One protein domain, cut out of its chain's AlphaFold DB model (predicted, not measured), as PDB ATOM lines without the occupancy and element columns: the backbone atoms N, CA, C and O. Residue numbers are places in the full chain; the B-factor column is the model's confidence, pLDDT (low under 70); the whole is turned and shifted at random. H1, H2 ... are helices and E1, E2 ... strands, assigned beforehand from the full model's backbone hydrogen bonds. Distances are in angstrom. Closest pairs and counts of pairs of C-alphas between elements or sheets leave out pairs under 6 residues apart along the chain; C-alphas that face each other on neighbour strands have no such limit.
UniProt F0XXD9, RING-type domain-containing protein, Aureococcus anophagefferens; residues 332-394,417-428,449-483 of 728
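What this domain is: This is residues 332 to 394, 417 to 428 and 449 to 483 of the 728 residues of the protein "RING-type domain-containing protein" of Aureococcus anophagefferens (UniProt F0XXD9). This is a compact, mostly helical body in which two long helices, H1 and H5, run side by side in opposite ways near one end of the long axis, and H6 packs on H1 and, about perpendicular, on H2. A tiny sheet of E1 and E2 lies among them, with H2 and H4 packing on E2, while the loop before H2 and short H3 make the other end. The printed part has 110 residues, in chain order H1, E1, H2, E2, H3, H4, H5, H6; the sheet's order is E1, E2, parallel. The radius of gyration of the C-alphas is 13.3 A, and the spans are 37 by 29 by 24 A.

How they stand to each other: Begin with H1, residues 332 to 349, which with its residues 340 to 348 touches H5, residues 449 to 466, at a shallow tilt of 30 degrees, opposite ways; the closest C-alphas, of Ala 347 and Ala 453, are 4.6 A apart. Residues 333 to 341 of H1 touch residues 470 to 475 of H6, residues 468 to 479, at a steep tilt of 54 degrees, closest at C-alphas 338 and 474, 5.8 A. Next find E1, residues 354 to 356, H2, residues 365 to 380, and E2, residues 385 to 387: a strand-helix-strand unit, two parallel neighbour strands with a helix between, its crossover right-handed. Across the strands N 355 and O 385 are within hydrogen-bond range at 2.9 A. Residues 373 to 377 of H2 touch H6, about perpendicular at 81 degrees, closest at C-alphas 373 and 475, 6.0 A. H3, residues 391 to 394, is close to H2 but not clearly touching, with C-alphas 368 and 391 7.9 A apart. H4, residues 422 to 427, touches H1 at a shallow tilt of 16 degrees, closest at C-alphas 349 and 426, 5.4 A. In H1, H2 and H6 every O i to N i+4 pair is within hydrogen-bond range; H4 has 1 of 2 and H5 13 of 14, and H3, too short for such a pair, has its 1 O i to N i+3 pair within range.

Where its parts are: Find C-alpha 332 at (-184.159, 103.875, 18.400); from there H1 runs 25.5 A. H2 is 22.4 A long, H5 26.0 A, and H6 16.7 A, ending at C-alpha 479, (-169.970, 120.088, 19.464).

The domain as a whole: C-alphas 364 and 451 are the two farthest apart, 38.9 A. Residues 395 to 416 and 429 to 448 are not printed, with gaps of 15.7 A and 18.6 A between C-alphas. No link printed whole is long. The model's confidence is under 70 in 29 residues, among them 388 to 394.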
ATOM      1  N   ARG A 332    -184.167 103.923  16.926       56.22
ATOM      2  CA  ARG A 332    -184.159 103.875  18.400       56.22
ATOM      3  C   ARG A 332    -182.797 104.266  19.000       56.22
ATOM      4  O   ARG A 332    -182.797 105.108  19.896       56.22
ATOM      5  N   PRO A 333    -181.644 103.758  18.507       63.22
ATOM      6  CA  PRO A 333    -180.332 104.211  18.971       63.22
ATOM      7  C   PRO A 333    -180.079 105.709  18.766       63.22
ATOM      8  O   PRO A 333    -179.353 106.299  19.557       63.22
ATOM      9  N   ALA A 334    -180.673 106.334  17.743       60.47
ATOM     10  CA  ALA A 334    -180.459 107.745  17.420       60.47
ATOM     11  C   ALA A 334    -181.039 108.691  18.484       60.47
ATOM     12  O   ALA A 334    -180.335 109.565  19.000       60.47
ATOM     13  N   ALA A 335    -182.306 108.472  18.847       67.44
ATOM     14  CA  ALA A 335    -182.997 109.273  19.853       67.44
ATOM     15  C   ALA A 335    -182.415 109.024  21.256       67.44
ATOM     16  O   ALA A 335    -182.213 109.959  22.035       67.44
ATOM     17  N   ASP A 336    -182.071 107.764  21.544       78.56
ATOM     18  CA  ASP A 336    -181.413 107.349  22.785       78.56
ATOM     19  C   ASP A 336    -180.015 107.990  22.927       78.56
ATOM     20  O   ASP A 336    -179.657 108.464  24.004       78.56
ATOM     21  N   ALA A 337    -179.250 108.124  21.834       83.94
ATOM     22  CA  ALA A 337    -177.937 108.781  21.835       83.94
ATOM     23  C   ALA A 337    -177.997 110.241  22.305       83.94
ATOM     24  O   ALA A 337    -177.187 110.669  23.131       83.94
ATOM     25  N   ALA A 338    -178.964 111.005  21.784       84.88
ATOM     26  CA  ALA A 338    -179.162 112.404  22.150       84.88
ATOM     27  C   ALA A 338    -179.560 112.535  23.628       84.88
ATOM     28  O   ALA A 338    -178.917 113.269  24.379       84.88
ATOM     29  N   ALA A 339    -180.560 111.761  24.063       87.44
ATOM     30  CA  ALA A 339    -181.064 111.804  25.433       87.44
ATOM     31  C   ALA A 339    -179.999 111.377  26.461       87.44
ATOM     32  O   ALA A 339    -179.860 112.004  27.511       87.44
ATOM     33  N   ARG A 340    -179.191 110.352  26.147       89.12
ATOM     34  CA  ARG A 340    -178.062 109.923  26.988       89.12
ATOM     35  C   ARG A 340    -176.954 110.962  27.064       89.12
ATOM     36  O   ARG A 340    -176.372 111.126  28.137       89.12
ATOM     37  N   LEU A 341    -176.658 111.662  25.966       89.69
ATOM     38  CA  LEU A 341    -175.662 112.731  25.979       89.69
ATOM     39  C   LEU A 341    -176.153 113.903  26.831       89.69
ATOM     40  O   LEU A 341    -175.417 114.362  27.701       89.69
ATOM     41  N   ASP A 342    -177.400 114.337  26.642       88.38
ATOM     42  CA  ASP A 342    -177.997 115.418  27.429       88.38
ATOM     43  C   ASP A 342    -178.053 115.037  28.933       88.38
ATOM     44  O   ASP A 342    -177.688 115.849  29.787       88.38
ATOM     45  N   ALA A 343    -178.367 113.779  29.278       87.75
ATOM     46  CA  ALA A 343    -178.307 113.269  30.656       87.75
ATOM     47  C   ALA A 343    -176.879 113.255  31.242       87.75
ATOM     48  O   ALA A 343    -176.672 113.663  32.387       87.75
ATOM     49  N   LEU A 344    -175.875 112.829  30.467       87.50
ATOM     50  CA  LEU A 344    -174.464 112.840  30.874       87.50
ATOM     51  C   LEU A 344    -173.934 114.269  31.082       87.50
ATOM     52  O   LEU A 344    -173.188 114.531  32.034       87.50
ATOM     53  N   VAL A 345    -174.336 115.201  30.214       87.19
ATOM     54  CA  VAL A 345    -174.008 116.629  30.313       87.19
ATOM     55  C   VAL A 345    -174.674 117.245  31.538       87.19
ATOM     56  O   VAL A 345    -173.983 117.903  32.310       87.19
ATOM     57  N   ALA A 346    -175.961 116.985  31.781       84.69
ATOM     58  CA  ALA A 346    -176.674 117.470  32.964       84.69
ATOM     59  C   ALA A 346    -176.057 116.934  34.269       84.69
ATOM     60  O   ALA A 346    -175.822 117.693  35.211       84.69
ATOM     61  N   ALA A 347    -175.709 115.646  34.311       81.56
ATOM     62  CA  ALA A 347    -175.103 115.026  35.487       81.56
ATOM     63  C   ALA A 347    -173.665 115.528  35.747       81.56
ATOM     64  O   ALA A 347    -173.279 115.735  36.898       81.56
ATOM     65  N   SER A 348    -172.899 115.826  34.690       76.81
ATOM     66  CA  SER A 348    -171.625 116.563  34.790       76.81
ATOM     67  C   SER A 348    -171.845 118.035  35.186       76.81
ATOM     68  O   SER A 348    -171.041 118.629  35.906       76.81
ATOM     69  N   GLY A 349    -172.967 118.621  34.764       67.81
ATOM     70  CA  GLY A 349    -173.424 119.973  35.077       67.81
ATOM     71  C   GLY A 349    -173.749 120.191  36.557       67.81
ATOM     72  O   GLY A 349    -173.442 121.254  37.090       67.81
ATOM     73  N   GLY A 350    -174.269 119.186  37.264       64.44
ATOM     74  CA  GLY A 350    -174.668 119.325  38.673       64.44
ATOM     75  C   GLY A 350    -173.523 119.518  39.680       64.44
ATOM     76  O   GLY A 350    -173.755 120.044  40.763       64.44
ATOM     77  N   LEU A 351    -172.291 119.105  39.349       58.88
ATOM     78  CA  LEU A 351    -171.140 119.128  40.276       58.88
ATOM     79  C   LEU A 351    -169.788 119.474  39.635       58.88
ATOM     80  O   LEU A 351    -168.831 119.780  40.344       58.88
ATOM     81  N   GLY A 352    -169.666 119.371  38.311       66.75
ATOM     82  CA  GLY A 352    -168.375 119.437  37.636       66.75
ATOM     83  C   GLY A 352    -167.746 120.829  37.637       66.75
ATOM     84  O   GLY A 352    -168.432 121.850  37.688       66.75
ATOM     85  N   CYS A 353    -166.426 120.849  37.493       74.38
ATOM     86  CA  CYS A 353    -165.672 121.985  36.974       74.38
ATOM     87  C   CYS A 353    -165.687 121.966  35.432       74.38
ATOM     88  O   CYS A 353    -165.968 120.924  34.825       74.38
ATOM     89  N   ARG A 354    -165.368 123.098  34.795       80.31
ATOM     90  CA  ARG A 354    -165.201 123.166  33.334       80.31
ATOM     91  C   ARG A 354    -163.769 122.815  32.920       80.31
ATOM     92  O   ARG A 354    -162.812 123.177  33.608       80.31
ATOM     93  N   SER A 355    -163.625 122.058  31.837       76.06
ATOM     94  CA  SER A 355    -162.345 121.531  31.357       76.06
ATOM     95  C   SER A 355    -162.064 122.047  29.942       76.06
ATOM     96  O   SER A 355    -162.727 121.574  29.016       76.06
ATOM     97  N   PRO A 356    -161.099 122.968  29.745       71.00
ATOM     98  CA  PRO A 356    -160.754 123.464  28.416       71.00
ATOM     99  C   PRO A 356    -160.258 122.326  27.520       71.00
ATOM    100  O   PRO A 356    -159.358 121.570  27.902       71.00
ATOM    101  N   LEU A 357    -160.838 122.200  26.326       67.88
ATOM    102  CA  LEU A 357    -160.448 121.176  25.358       67.88
ATOM    103  C   LEU A 357    -159.189 121.608  24.599       67.88
ATOM    104  O   LEU A 357    -159.189 122.585  23.853       67.88
ATOM    105  N   ALA A 358    -158.101 120.858  24.768       57.28
ATOM    106  CA  ALA A 358    -156.826 121.134  24.115       57.28
ATOM    107  C   ALA A 358    -156.737 120.447  22.740       57.28
ATOM    108  O   ALA A 358    -156.168 119.365  22.606       57.28
ATOM    109  N   GLY A 359    -157.274 121.091  21.700       55.62
ATOM    110  CA  GLY A 359    -157.064 120.653  20.317       55.62
ATOM    111  C   GLY A 359    -155.603 120.802  19.856       55.62
ATOM    112  O   GLY A 359    -154.845 121.635  20.362       55.62
ATOM    113  N   HIS A 360    -155.182 120.002  18.871       56.75
ATOM    114  CA  HIS A 360    -153.807 120.047  18.364       56.75
ATOM    115  C   HIS A 360    -153.626 121.194  17.351       56.75
ATOM    116  O   HIS A 360    -154.221 121.183  16.280       56.75
ATOM    117  N   ARG A 361    -152.756 122.173  17.648       51.09
ATOM    118  CA  ARG A 361    -152.549 123.383  16.811       51.09
ATOM    119  C   ARG A 361    -151.909 123.137  15.429       51.09
ATOM    120  O   ARG A 361    -151.628 124.085  14.710       51.09
ATOM    121  N   ARG A 362    -151.607 121.884  15.078       57.16
ATOM    122  CA  ARG A 362    -150.979 121.468  13.809       57.16
ATOM    123  C   ARG A 362    -151.680 120.228  13.255       57.16
ATOM    124  O   ARG A 362    -151.075 119.162  13.172       57.16
ATOM    125  N   SER A 363    -152.980 120.343  13.012       65.38
ATOM    126  CA  SER A 363    -153.787 119.322  12.341       65.38
ATOM    127  C   SER A 363    -154.962 119.971  11.617       65.38
ATOM    128  O   SER A 363    -155.600 120.862  12.183       65.38
ATOM    129  N   GLY A 364    -155.269 119.493  10.414       71.38
ATOM    130  CA  GLY A 364    -156.402 119.946   9.617       71.38
ATOM    131  C   GLY A 364    -157.742 119.732  10.322       71.38
ATOM    132  O   GLY A 364    -157.871 118.899  11.228       71.38
ATOM    133  N   PHE A 365    -158.748 120.490   9.889       78.38
ATOM    134  CA  PHE A 365    -160.006 120.689  10.613       78.38
ATOM    135  C   PHE A 365    -160.730 119.394  11.002       78.38
ATOM    136  O   PHE A 365    -161.123 119.251  12.156       78.38
ATOM    137  N   GLY A 366    -160.828 118.401  10.111       80.06
ATOM    138  CA  GLY A 366    -161.449 117.111  10.448       80.06
ATOM    139  C   GLY A 366    -160.733 116.371  11.587       80.06
ATOM    140  O   GLY A 366    -161.371 115.846  12.498       80.06
ATOM    141  N   SER A 367    -159.397 116.374  11.591       77.88
ATOM    142  CA  SER A 367    -158.597 115.759  12.659       77.88
ATOM    143  C   SER A 367    -158.696 116.538  13.971       77.88
ATOM    144  O   SER A 367    -158.796 115.926  15.033       77.88
ATOM    145  N   TYR A 368    -158.731 117.872  13.908       77.31
ATOM    146  CA  TYR A 368    -158.981 118.720  15.075       77.31
ATOM    147  C   TYR A 368    -160.371 118.456  15.683       77.31
ATOM    148  O   TYR A 368    -160.470 118.223  16.887       77.31
ATOM    149  N   LEU A 369    -161.427 118.396  14.865       80.75
ATOM    150  CA  LEU A 369    -162.797 118.123  15.315       80.75
ATOM    151  C   LEU A 369    -162.943 116.721  15.926       80.75
ATOM    152  O   LEU A 369    -163.586 116.572  16.966       80.75
ATOM    153  N   ARG A 370    -162.287 115.701  15.356       83.19
ATOM    154  CA  ARG A 370    -162.210 114.360  15.963       83.19
ATOM    155  C   ARG A 370    -161.491 114.382  17.318       83.19
ATOM    156  O   ARG A 370    -161.925 113.699  18.242       83.19
ATOM    157  N   ILE A 371    -160.417 115.164  17.467       77.81
ATOM    158  CA  ILE A 371    -159.716 115.320  18.756       77.81
ATOM    159  C   ILE A 371    -160.612 116.027  19.784       77.81
ATOM    160  O   ILE A 371    -160.686 115.562  20.920       77.81
ATOM    161  N   LEU A 372    -161.339 117.083  19.399       78.12
ATOM    162  CA  LEU A 372    -162.323 117.722  20.283       78.12
ATOM    163  C   LEU A 372    -163.416 116.745  20.732       78.12
ATOM    164  O   LEU A 372    -163.759 116.736  21.910       78.12
ATOM    165  N   CYS A 373    -163.935 115.914  19.824       84.31
ATOM    166  CA  CYS A 373    -164.930 114.882  20.128       84.31
ATOM    167  C   CYS A 373    -164.424 113.913  21.211       84.31
ATOM    168  O   CYS A 373    -165.089 113.706  22.227       84.31
ATOM    169  N   HIS A 374    -163.193 113.420  21.056       82.31
ATOM    170  CA  HIS A 374    -162.549 112.544  22.034       82.31
ATOM    171  C   HIS A 374    -162.284 113.231  23.389       82.31
ATOM    172  O   HIS A 374    -162.581 112.666  24.440       82.31
ATOM    173  N   GLU A 375    -161.755 114.459  23.400       78.94
ATOM    174  CA  GLU A 375    -161.480 115.193  24.648       78.94
ATOM    175  C   GLU A 375    -162.766 115.650  25.365       78.94
ATOM    176  O   GLU A 375    -162.797 115.709  26.600       78.94
ATOM    177  N   ALA A 376    -163.847 115.922  24.626       83.12
ATOM    178  CA  ALA A 376    -165.171 116.180  25.189       83.12
ATOM    179  C   ALA A 376    -165.722 114.931  25.890       83.12
ATOM    180  O   ALA A 376    -166.104 115.005  27.060       83.12
ATOM    181  N   GLU A 377    -165.679 113.770  25.227       85.38
ATOM    182  CA  GLU A 377    -166.068 112.491  25.826       85.38
ATOM    183  C   GLU A 377    -165.232 112.186  27.077       85.38
ATOM    184  O   GLU A 377    -165.785 111.965  28.153       85.38
ATOM    185  N   LEU A 378    -163.899 112.274  26.995       79.88
ATOM    186  CA  LEU A 378    -163.015 112.068  28.147       79.88
ATOM    187  C   LEU A 378    -163.278 113.047  29.299       79.88
ATOM    188  O   LEU A 378    -163.041 112.691  30.456       79.88
ATOM    189  N   SER A 379    -163.730 114.269  29.019       79.75
ATOM    190  CA  SER A 379    -164.094 115.246  30.050       79.75
ATOM    191  C   SER A 379    -165.391 114.846  30.753       79.75
ATOM    192  O   SER A 379    -165.396 114.732  31.983       79.75
ATOM    193  N   LEU A 380    -166.438 114.513  29.992       82.69
ATOM    194  CA  LEU A 380    -167.717 114.029  30.521       82.69
ATOM    195  C   LEU A 380    -167.544 112.728  31.323       82.69
ATOM    196  O   LEU A 380    -168.013 112.619  32.453       82.69
ATOM    197  N   LEU A 381    -166.747 111.782  30.816       80.81
ATOM    198  CA  LEU A 381    -166.395 110.533  31.507       80.81
ATOM    199  C   LEU A 381    -165.578 110.728  32.797       80.81
ATOM    200  O   LEU A 381    -165.389 109.763  33.544       80.81
ATOM    201  N   ARG A 382    -165.077 111.941  33.060       77.44
ATOM    202  CA  ARG A 382    -164.415 112.354  34.311       77.44
ATOM    203  C   ARG A 382    -165.330 113.204  35.210       77.44
ATOM    204  O   ARG A 382    -164.838 113.739  36.202       77.44
ATOM    205  N   GLY A 383    -166.613 113.356  34.870       76.38
ATOM    206  CA  GLY A 383    -167.562 114.223  35.579       76.38
ATOM    207  C   GLY A 383    -167.251 115.717  35.430       76.38
ATOM    208  O   GLY A 383    -167.498 116.497  36.347       76.38
ATOM    209  N   ARG A 384    -166.639 116.116  34.308       82.56
ATOM    210  CA  ARG A 384    -166.276 117.504  33.993       82.56
ATOM    211  C   ARG A 384    -167.078 117.964  32.792       82.56
ATOM    212  O   ARG A 384    -167.281 117.188  31.862       82.56
ATOM    213  N   VAL A 385    -167.466 119.232  32.768       82.69
ATOM    214  CA  VAL A 385    -168.113 119.780  31.574       82.69
ATOM    215  C   VAL A 385    -167.035 120.198  30.564       82.69
ATOM    216  O   VAL A 385    -166.103 120.910  30.953       82.69
ATOM    217  N   PRO A 386    -167.118 119.767  29.292       83.19
ATOM    218  CA  PRO A 386    -166.248 120.262  28.232       83.19
ATOM    219  C   PRO A 386    -166.396 121.777  28.049       83.19
ATOM    220  O   PRO A 386    -167.504 122.282  27.899       83.19
ATOM    221  N   GLU A 387    -165.278 122.492  27.999       76.56
ATOM    222  CA  GLU A 387    -165.205 123.880  27.537       76.56
ATOM    223  C   GLU A 387    -164.451 123.865  26.197       76.56
ATOM    224  O   GLU A 387    -163.217 123.820  26.183       76.56
ATOM    225  N   PRO A 388    -165.153 123.767  25.053       62.88
ATOM    226  CA  PRO A 388    -164.502 123.694  23.752       62.88
ATOM    227  C   PRO A 388    -163.866 125.038  23.398       62.88
ATOM    228  O   PRO A 388    -164.559 125.971  23.007       62.88
ATOM    229  N   LEU A 389    -162.536 125.101  23.506       54.78
ATOM    230  CA  LEU A 389    -161.723 126.184  22.956       54.78
ATOM    231  C   LEU A 389    -161.631 125.995  21.445       54.78
ATOM    232  O   LEU A 389    -161.094 124.981  20.980       54.78
ATOM    233  N   LEU A 390    -162.171 126.937  20.681       55.56
ATOM    234  CA  LEU A 390    -162.313 126.780  19.237       55.56
ATOM    235  C   LEU A 390    -161.002 127.132  18.508       55.56
ATOM    236  O   LEU A 390    -160.182 127.911  18.991       55.56
ATOM    237  N   GLN A 391    -160.767 126.532  17.333       45.75
ATOM    238  CA  GLN A 391    -159.412 126.417  16.762       45.75
ATOM    239  C   GLN A 391    -158.718 127.762  16.501       45.75
ATOM    240  O   GLN A 391    -157.495 127.850  16.612       45.75
ATOM    241  N   HIS A 392    -159.490 128.807  16.197       47.16
ATOM    242  CA  HIS A 392    -158.970 130.146  15.940       47.16
ATOM    243  C   HIS A 392    -158.425 130.833  17.206       47.16
ATOM    244  O   HIS A 392    -157.396 131.492  17.118       47.16
ATOM    245  N   GLU A 393    -159.000 130.605  18.394       44.41
ATOM    246  CA  GLU A 393    -158.487 131.134  19.674       44.41
ATOM    247  C   GLU A 393    -157.077 130.586  19.964       44.41
ATOM    248  O   GLU A 393    -156.182 131.285  20.446       44.41
ATOM    249  N   LEU A 394    -156.844 129.324  19.587       39.66
ATOM    250  CA  LEU A 394    -155.549 128.652  19.687       39.66
ATOM    251  C   LEU A 394    -154.526 129.129  18.637       39.66
ATOM    252  O   LEU A 394    -153.329 128.903  18.831       39.66
ATOM    253  N   CYS A 417    -168.810 132.564  16.138       57.38
ATOM    254  CA  CYS A 417    -169.960 133.141  15.445       57.38
ATOM    255  C   CYS A 417    -170.738 132.105  14.607       57.38
ATOM    256  O   CYS A 417    -171.953 132.250  14.471       57.38
ATOM    257  N   VAL A 418    -170.083 131.064  14.064       65.00
ATOM    258  CA  VAL A 418    -170.717 130.061  13.172       65.00
ATOM    259  C   VAL A 418    -171.227 128.803  13.886       65.00
ATOM    260  O   VAL A 418    -172.303 128.322  13.531       65.00
ATOM    261  N   VAL A 419    -170.536 128.292  14.911       72.06
ATOM    262  CA  VAL A 419    -170.991 127.129  15.700       72.06
ATOM    263  C   VAL A 419    -170.948 127.406  17.196       72.06
ATOM    264  O   VAL A 419    -170.100 128.143  17.692       72.06
ATOM    265  N   GLU A 420    -171.881 126.799  17.921       77.12
ATOM    266  CA  GLU A 420    -171.879 126.728  19.379       77.12
ATOM    267  C   GLU A 420    -171.841 125.263  19.819       77.12
ATOM    268  O   GLU A 420    -172.325 124.370  19.123       77.12
ATOM    269  N   SER A 421    -171.290 125.005  21.001       78.62
ATOM    270  CA  SER A 421    -171.380 123.683  21.609       78.62
ATOM    271  C   SER A 421    -172.503 123.648  22.636       78.62
ATOM    272  O   SER A 421    -172.608 124.541  23.477       78.62
ATOM    273  N   ARG A 422    -173.274 122.555  22.651       77.00
ATOM    274  CA  ARG A 422    -174.239 122.251  23.720       77.00
ATOM    275  C   ARG A 422    -173.593 122.235  25.112       77.00
ATOM    276  O   ARG A 422    -174.268 122.513  26.099       77.00
ATOM    277  N   PHE A 423    -172.289 121.968  25.204       81.50
ATOM    278  CA  PHE A 423    -171.558 121.980  26.472       81.50
ATOM    279  C   PHE A 423    -171.350 123.396  27.033       81.50
ATOM    280  O   PHE A 423    -171.192 123.538  28.242       81.50
ATOM    281  N   ALA A 424    -171.408 124.447  26.203       76.88
ATOM    282  CA  ALA A 424    -171.144 125.824  26.628       76.88
ATOM    283  C   ALA A 424    -172.125 126.307  27.712       76.88
ATOM    284  O   ALA A 424    -171.699 126.875  28.715       76.88
ATOM    285  N   ALA A 425    -173.420 126.006  27.568       78.00
ATOM    286  CA  ALA A 425    -174.433 126.345  28.570       78.00
ATOM    287  C   ALA A 425    -174.197 125.620  29.908       78.00
ATOM    288  O   ALA A 425    -174.335 126.217  30.970       78.00
ATOM    289  N   ALA A 426    -173.773 124.352  29.865       79.06
ATOM    290  CA  ALA A 426    -173.433 123.585  31.062       79.06
ATOM    291  C   ALA A 426    -172.082 123.999  31.684       79.06
ATOM    292  O   ALA A 426    -171.848 123.726  32.861       79.06
ATOM    293  N   ALA A 427    -171.183 124.616  30.907       77.06
ATOM    294  CA  ALA A 427    -169.876 125.109  31.348       77.06
ATOM    295  C   ALA A 427    -169.941 126.530  31.937       77.06
ATOM    296  O   ALA A 427    -169.086 126.894  32.750       77.06
ATOM    297  N   ALA A 428    -170.947 127.321  31.550       77.56
ATOM    298  CA  ALA A 428    -171.172 128.673  32.047       77.56
ATOM    299  C   ALA A 428    -171.270 128.708  33.584       77.56
ATOM    300  O   ALA A 428    -171.848 127.826  34.217       77.56
ATOM    301  N   ALA A 449    -175.697 113.820  44.367       54.00
ATOM    302  CA  ALA A 449    -175.399 114.266  43.006       54.00
ATOM    303  C   ALA A 449    -174.169 113.567  42.384       54.00
ATOM    304  O   ALA A 449    -174.132 113.360  41.176       54.00
ATOM    305  N   ALA A 450    -173.200 113.113  43.187       60.41
ATOM    306  CA  ALA A 450    -172.036 112.386  42.684       60.41
ATOM    307  C   ALA A 450    -172.365 110.946  42.298       60.41
ATOM    308  O   ALA A 450    -171.797 110.411  41.349       60.41
ATOM    309  N   ARG A 451    -173.311 110.328  43.017       60.44
ATOM    310  CA  ARG A 451    -173.865 109.019  42.653       60.44
ATOM    311  C   ARG A 451    -174.680 109.118  41.363       60.44
ATOM    312  O   ARG A 451    -174.517 108.264  40.502       60.44
ATOM    313  N   GLY A 452    -175.445 110.200  41.183       61.69
ATOM    314  CA  GLY A 452    -176.114 110.519  39.913       61.69
ATOM    315  C   GLY A 452    -175.130 110.713  38.751       61.69
ATOM    316  O   GLY A 452    -175.259 110.053  37.723       61.69
ATOM    317  N   ALA A 453    -174.092 111.536  38.940       68.94
ATOM    318  CA  ALA A 453    -173.015 111.717  37.962       68.94
ATOM    319  C   ALA A 453    -172.311 110.400  37.615       68.94
ATOM    320  O   ALA A 453    -172.065 110.118  36.444       68.94
ATOM    321  N   ARG A 454    -172.032 109.557  38.617       75.75
ATOM    322  CA  ARG A 454    -171.405 108.254  38.402       75.75
ATOM    323  C   ARG A 454    -172.307 107.295  37.623       75.75
ATOM    324  O   ARG A 454    -171.827 106.684  36.676       75.75
ATOM    325  N   ALA A 455    -173.594 107.221  37.961       81.00
ATOM    326  CA  ALA A 455    -174.564 106.397  37.245       81.00
ATOM    327  C   ALA A 455    -174.712 106.824  35.774       81.00
ATOM    328  O   ALA A 455    -174.688 105.971  34.893       81.00
ATOM    329  N   ALA A 456    -174.780 108.131  35.489       83.19
ATOM    330  CA  ALA A 456    -174.831 108.642  34.117       83.19
ATOM    331  C   ALA A 456    -173.543 108.341  33.325       83.19
ATOM    332  O   ALA A 456    -173.612 107.940  32.164       83.19
ATOM    333  N   VAL A 457    -172.370 108.478  33.955       83.69
ATOM    334  CA  VAL A 457    -171.069 108.122  33.357       83.69
ATOM    335  C   VAL A 457    -170.983 106.629  33.045       83.69
ATOM    336  O   VAL A 457    -170.596 106.263  31.937       83.69
ATOM    337  N   ASP A 458    -171.343 105.763  33.992       84.12
ATOM    338  CA  ASP A 458    -171.245 104.313  33.810       84.12
ATOM    339  C   ASP A 458    -172.299 103.813  32.792       84.12
ATOM    340  O   ASP A 458    -171.976 102.986  31.936       84.12
ATOM    341  N   ALA A 459    -173.504 104.402  32.773       85.69
ATOM    342  CA  ALA A 459    -174.529 104.142  31.758       85.69
ATOM    343  C   ALA A 459    -174.122 104.610  30.348       85.69
ATOM    344  O   ALA A 459    -174.361 103.883  29.382       85.69
ATOM    345  N   TRP A 460    -173.485 105.784  30.207       87.19
ATOM    346  CA  TRP A 460    -172.925 106.213  28.919       87.19
ATOM    347  C   TRP A 460    -171.822 105.264  28.461       87.19
ATOM    348  O   TRP A 460    -171.852 104.836  27.317       87.19
ATOM    349  N   ARG A 461    -170.871 104.894  29.333       83.56
ATOM    350  CA  ARG A 461    -169.766 103.987  28.967       83.56
ATOM    351  C   ARG A 461    -170.273 102.647  28.447       83.56
ATOM    352  O   ARG A 461    -169.831 102.218  27.386       83.56
ATOM    353  N   ALA A 462    -171.198 102.016  29.171       81.50
ATOM    354  CA  ALA A 462    -171.768 100.733  28.772       81.50
ATOM    355  C   ALA A 462    -172.509 100.833  27.428       81.50
ATOM    356  O   ALA A 462    -172.310 100.003  26.544       81.50
ATOM    357  N   TRP A 463    -173.320 101.879  27.244       83.69
ATOM    358  CA  TRP A 463    -174.083 102.066  26.012       83.69
ATOM    359  C   TRP A 463    -173.202 102.458  24.816       83.69
ATOM    360  O   TRP A 463    -173.362 101.891  23.739       83.69
ATOM    361  N   ALA A 464    -172.246 103.374  24.997       79.44
ATOM    362  CA  ALA A 464    -171.349 103.859  23.948       79.44
ATOM    363  C   ALA A 464    -170.379 102.777  23.456       79.44
ATOM    364  O   ALA A 464    -170.057 102.761  22.272       79.44
ATOM    365  N   ALA A 465    -169.969 101.844  24.327       71.31
ATOM    366  CA  ALA A 465    -169.188 100.671  23.934       71.31
ATOM    367  C   ALA A 465    -169.965  99.725  22.996       71.31
ATOM    368  O   ALA A 465    -169.367  99.116  22.117       71.31
ATOM    369  N   ALA A 466    -171.291  99.632  23.145       71.25
ATOM    370  CA  ALA A 466    -172.162  98.871  22.243       71.25
ATOM    371  C   ALA A 466    -172.635  99.681  21.012       71.25
ATOM    372  O   ALA A 466    -173.066  99.102  20.018       71.25
ATOM    373  N   HIS A 467    -172.555 101.016  21.063       76.81
ATOM    374  CA  HIS A 467    -173.082 101.935  20.047       76.81
ATOM    375  C   HIS A 467    -172.043 103.008  19.680       76.81
ATOM    376  O   HIS A 467    -172.275 104.217  19.795       76.81
ATOM    377  N   GLU A 468    -170.867 102.562  19.238       75.25
ATOM    378  CA  GLU A 468    -169.714 103.429  18.972       75.25
ATOM    379  C   GLU A 468    -170.004 104.499  17.898       75.25
ATOM    380  O   GLU A 468    -169.611 105.662  18.043       75.25
ATOM    381  N   PHE A 469    -170.772 104.141  16.862       82.75
ATOM    382  CA  PHE A 469    -171.261 105.085  15.853       82.75
ATOM    383  C   PHE A 469    -172.125 106.186  16.478       82.75
ATOM    384  O   PHE A 469    -171.826 107.375  16.358       82.75
ATOM    385  N   TRP A 470    -173.193 105.793  17.175       82.38
ATOM    386  CA  TRP A 470    -174.218 106.716  17.663       82.38
ATOM    387  C   TRP A 470    -173.713 107.624  18.785       82.38
ATOM    388  O   TRP A 470    -174.050 108.806  18.806       82.38
ATOM    389  N   SER A 471    -172.848 107.113  19.667       84.31
ATOM    390  CA  SER A 471    -172.155 107.931  20.673       84.31
ATOM    391  C   SER A 471    -171.279 109.009  20.026       84.31
ATOM    392  O   SER A 471    -171.363 110.178  20.403       84.31
ATOM    393  N   SER A 472    -170.504 108.655  18.997       85.00
ATOM    394  CA  SER A 472    -169.664 109.603  18.250       85.00
ATOM    395  C   SER A 472    -170.492 110.639  17.490       85.00
ATOM    396  O   SER A 472    -170.181 111.829  17.522       85.00
ATOM    397  N   ALA A 473    -171.572 110.204  16.840       88.56
ATOM    398  CA  ALA A 473    -172.477 111.068  16.093       88.56
ATOM    399  C   ALA A 473    -173.181 112.091  17.005       88.56
ATOM    400  O   ALA A 473    -173.213 113.282  16.686       88.56
ATOM    401  N   ALA A 474    -173.645 111.661  18.185       90.44
ATOM    402  CA  ALA A 474    -174.208 112.549  19.201       90.44
ATOM    403  C   ALA A 474    -173.180 113.564  19.726       90.44
ATOM    404  O   ALA A 474    -173.494 114.747  19.847       90.44
ATOM    405  N   LEU A 475    -171.939 113.138  19.993       89.50
ATOM    406  CA  LEU A 475    -170.862 114.032  20.435       89.50
ATOM    407  C   LEU A 475    -170.509 115.083  19.370       89.50
ATOM    408  O   LEU A 475    -170.366 116.259  19.705       89.50
ATOM    409  N   PHE A 476    -170.430 114.701  18.090       89.94
ATOM    410  CA  PHE A 476    -170.230 115.655  16.992       89.94
ATOM    411  C   PHE A 476    -171.392 116.651  16.874       89.94
ATOM    412  O   PHE A 476    -171.150 117.855  16.799       89.94
ATOM    413  N   ALA A 477    -172.642 116.186  16.940       89.88
ATOM    414  CA  ALA A 477    -173.821 117.054  16.927       89.88
ATOM    415  C   ALA A 477    -173.915 117.970  18.168       89.88
ATOM    416  O   ALA A 477    -174.437 119.083  18.086       89.88
ATOM    417  N   GLY A 478    -173.383 117.532  19.313       86.88
ATOM    418  CA  GLY A 478    -173.247 118.338  20.529       86.88
ATOM    419  C   GLY A 478    -172.128 119.385  20.464       86.88
ATOM    420  O   GLY A 478    -172.232 120.433  21.104       86.88
ATOM    421  N   LEU A 479    -171.071 119.141  19.685       83.56
ATOM    422  CA  LEU A 479    -169.970 120.088  19.464       83.56
ATOM    423  C   LEU A 479    -170.263 121.131  18.380       83.56
ATOM    424  O   LEU A 479    -169.803 122.262  18.504       83.56
ATOM    425  N   LEU A 480    -170.990 120.750  17.329       83.81
ATOM    426  CA  LEU A 480    -171.151 121.528  16.096       83.81
ATOM    427  C   LEU A 480    -172.597 121.982  15.879       83.81
ATOM    428  O   LEU A 480    -173.164 121.785  14.805       83.81
ATOM    429  N   ARG A 481    -173.222 122.590  16.891       81.31
ATOM    430  CA  ARG A 481    -174.571 123.143  16.722       81.31
ATOM    431  C   ARG A 481    -174.482 124.416  15.864       81.31
ATOM    432  O   ARG A 481    -173.786 125.351  16.266       81.31
ATOM    433  N   PRO A 482    -175.165 124.498  14.707       82.12
ATOM    434  CA  PRO A 482    -175.102 125.685  13.860       82.12
ATOM    435  C   PRO A 482    -175.695 126.912  14.555       82.12
ATOM    436  O   PRO A 482    -176.800 126.851  15.095       82.12
ATOM    437  N   ARG A 483    -174.991 128.044  14.486       81.81
ATOM    438  CA  ARG A 483    -175.524 129.365  14.848       81.81
ATOM    439  C   ARG A 483    -176.136 130.043  13.611       81.81
ATOM    440  O   ARG A 483    -175.840 129.636  12.482       81.81
TER     441      ARG A 483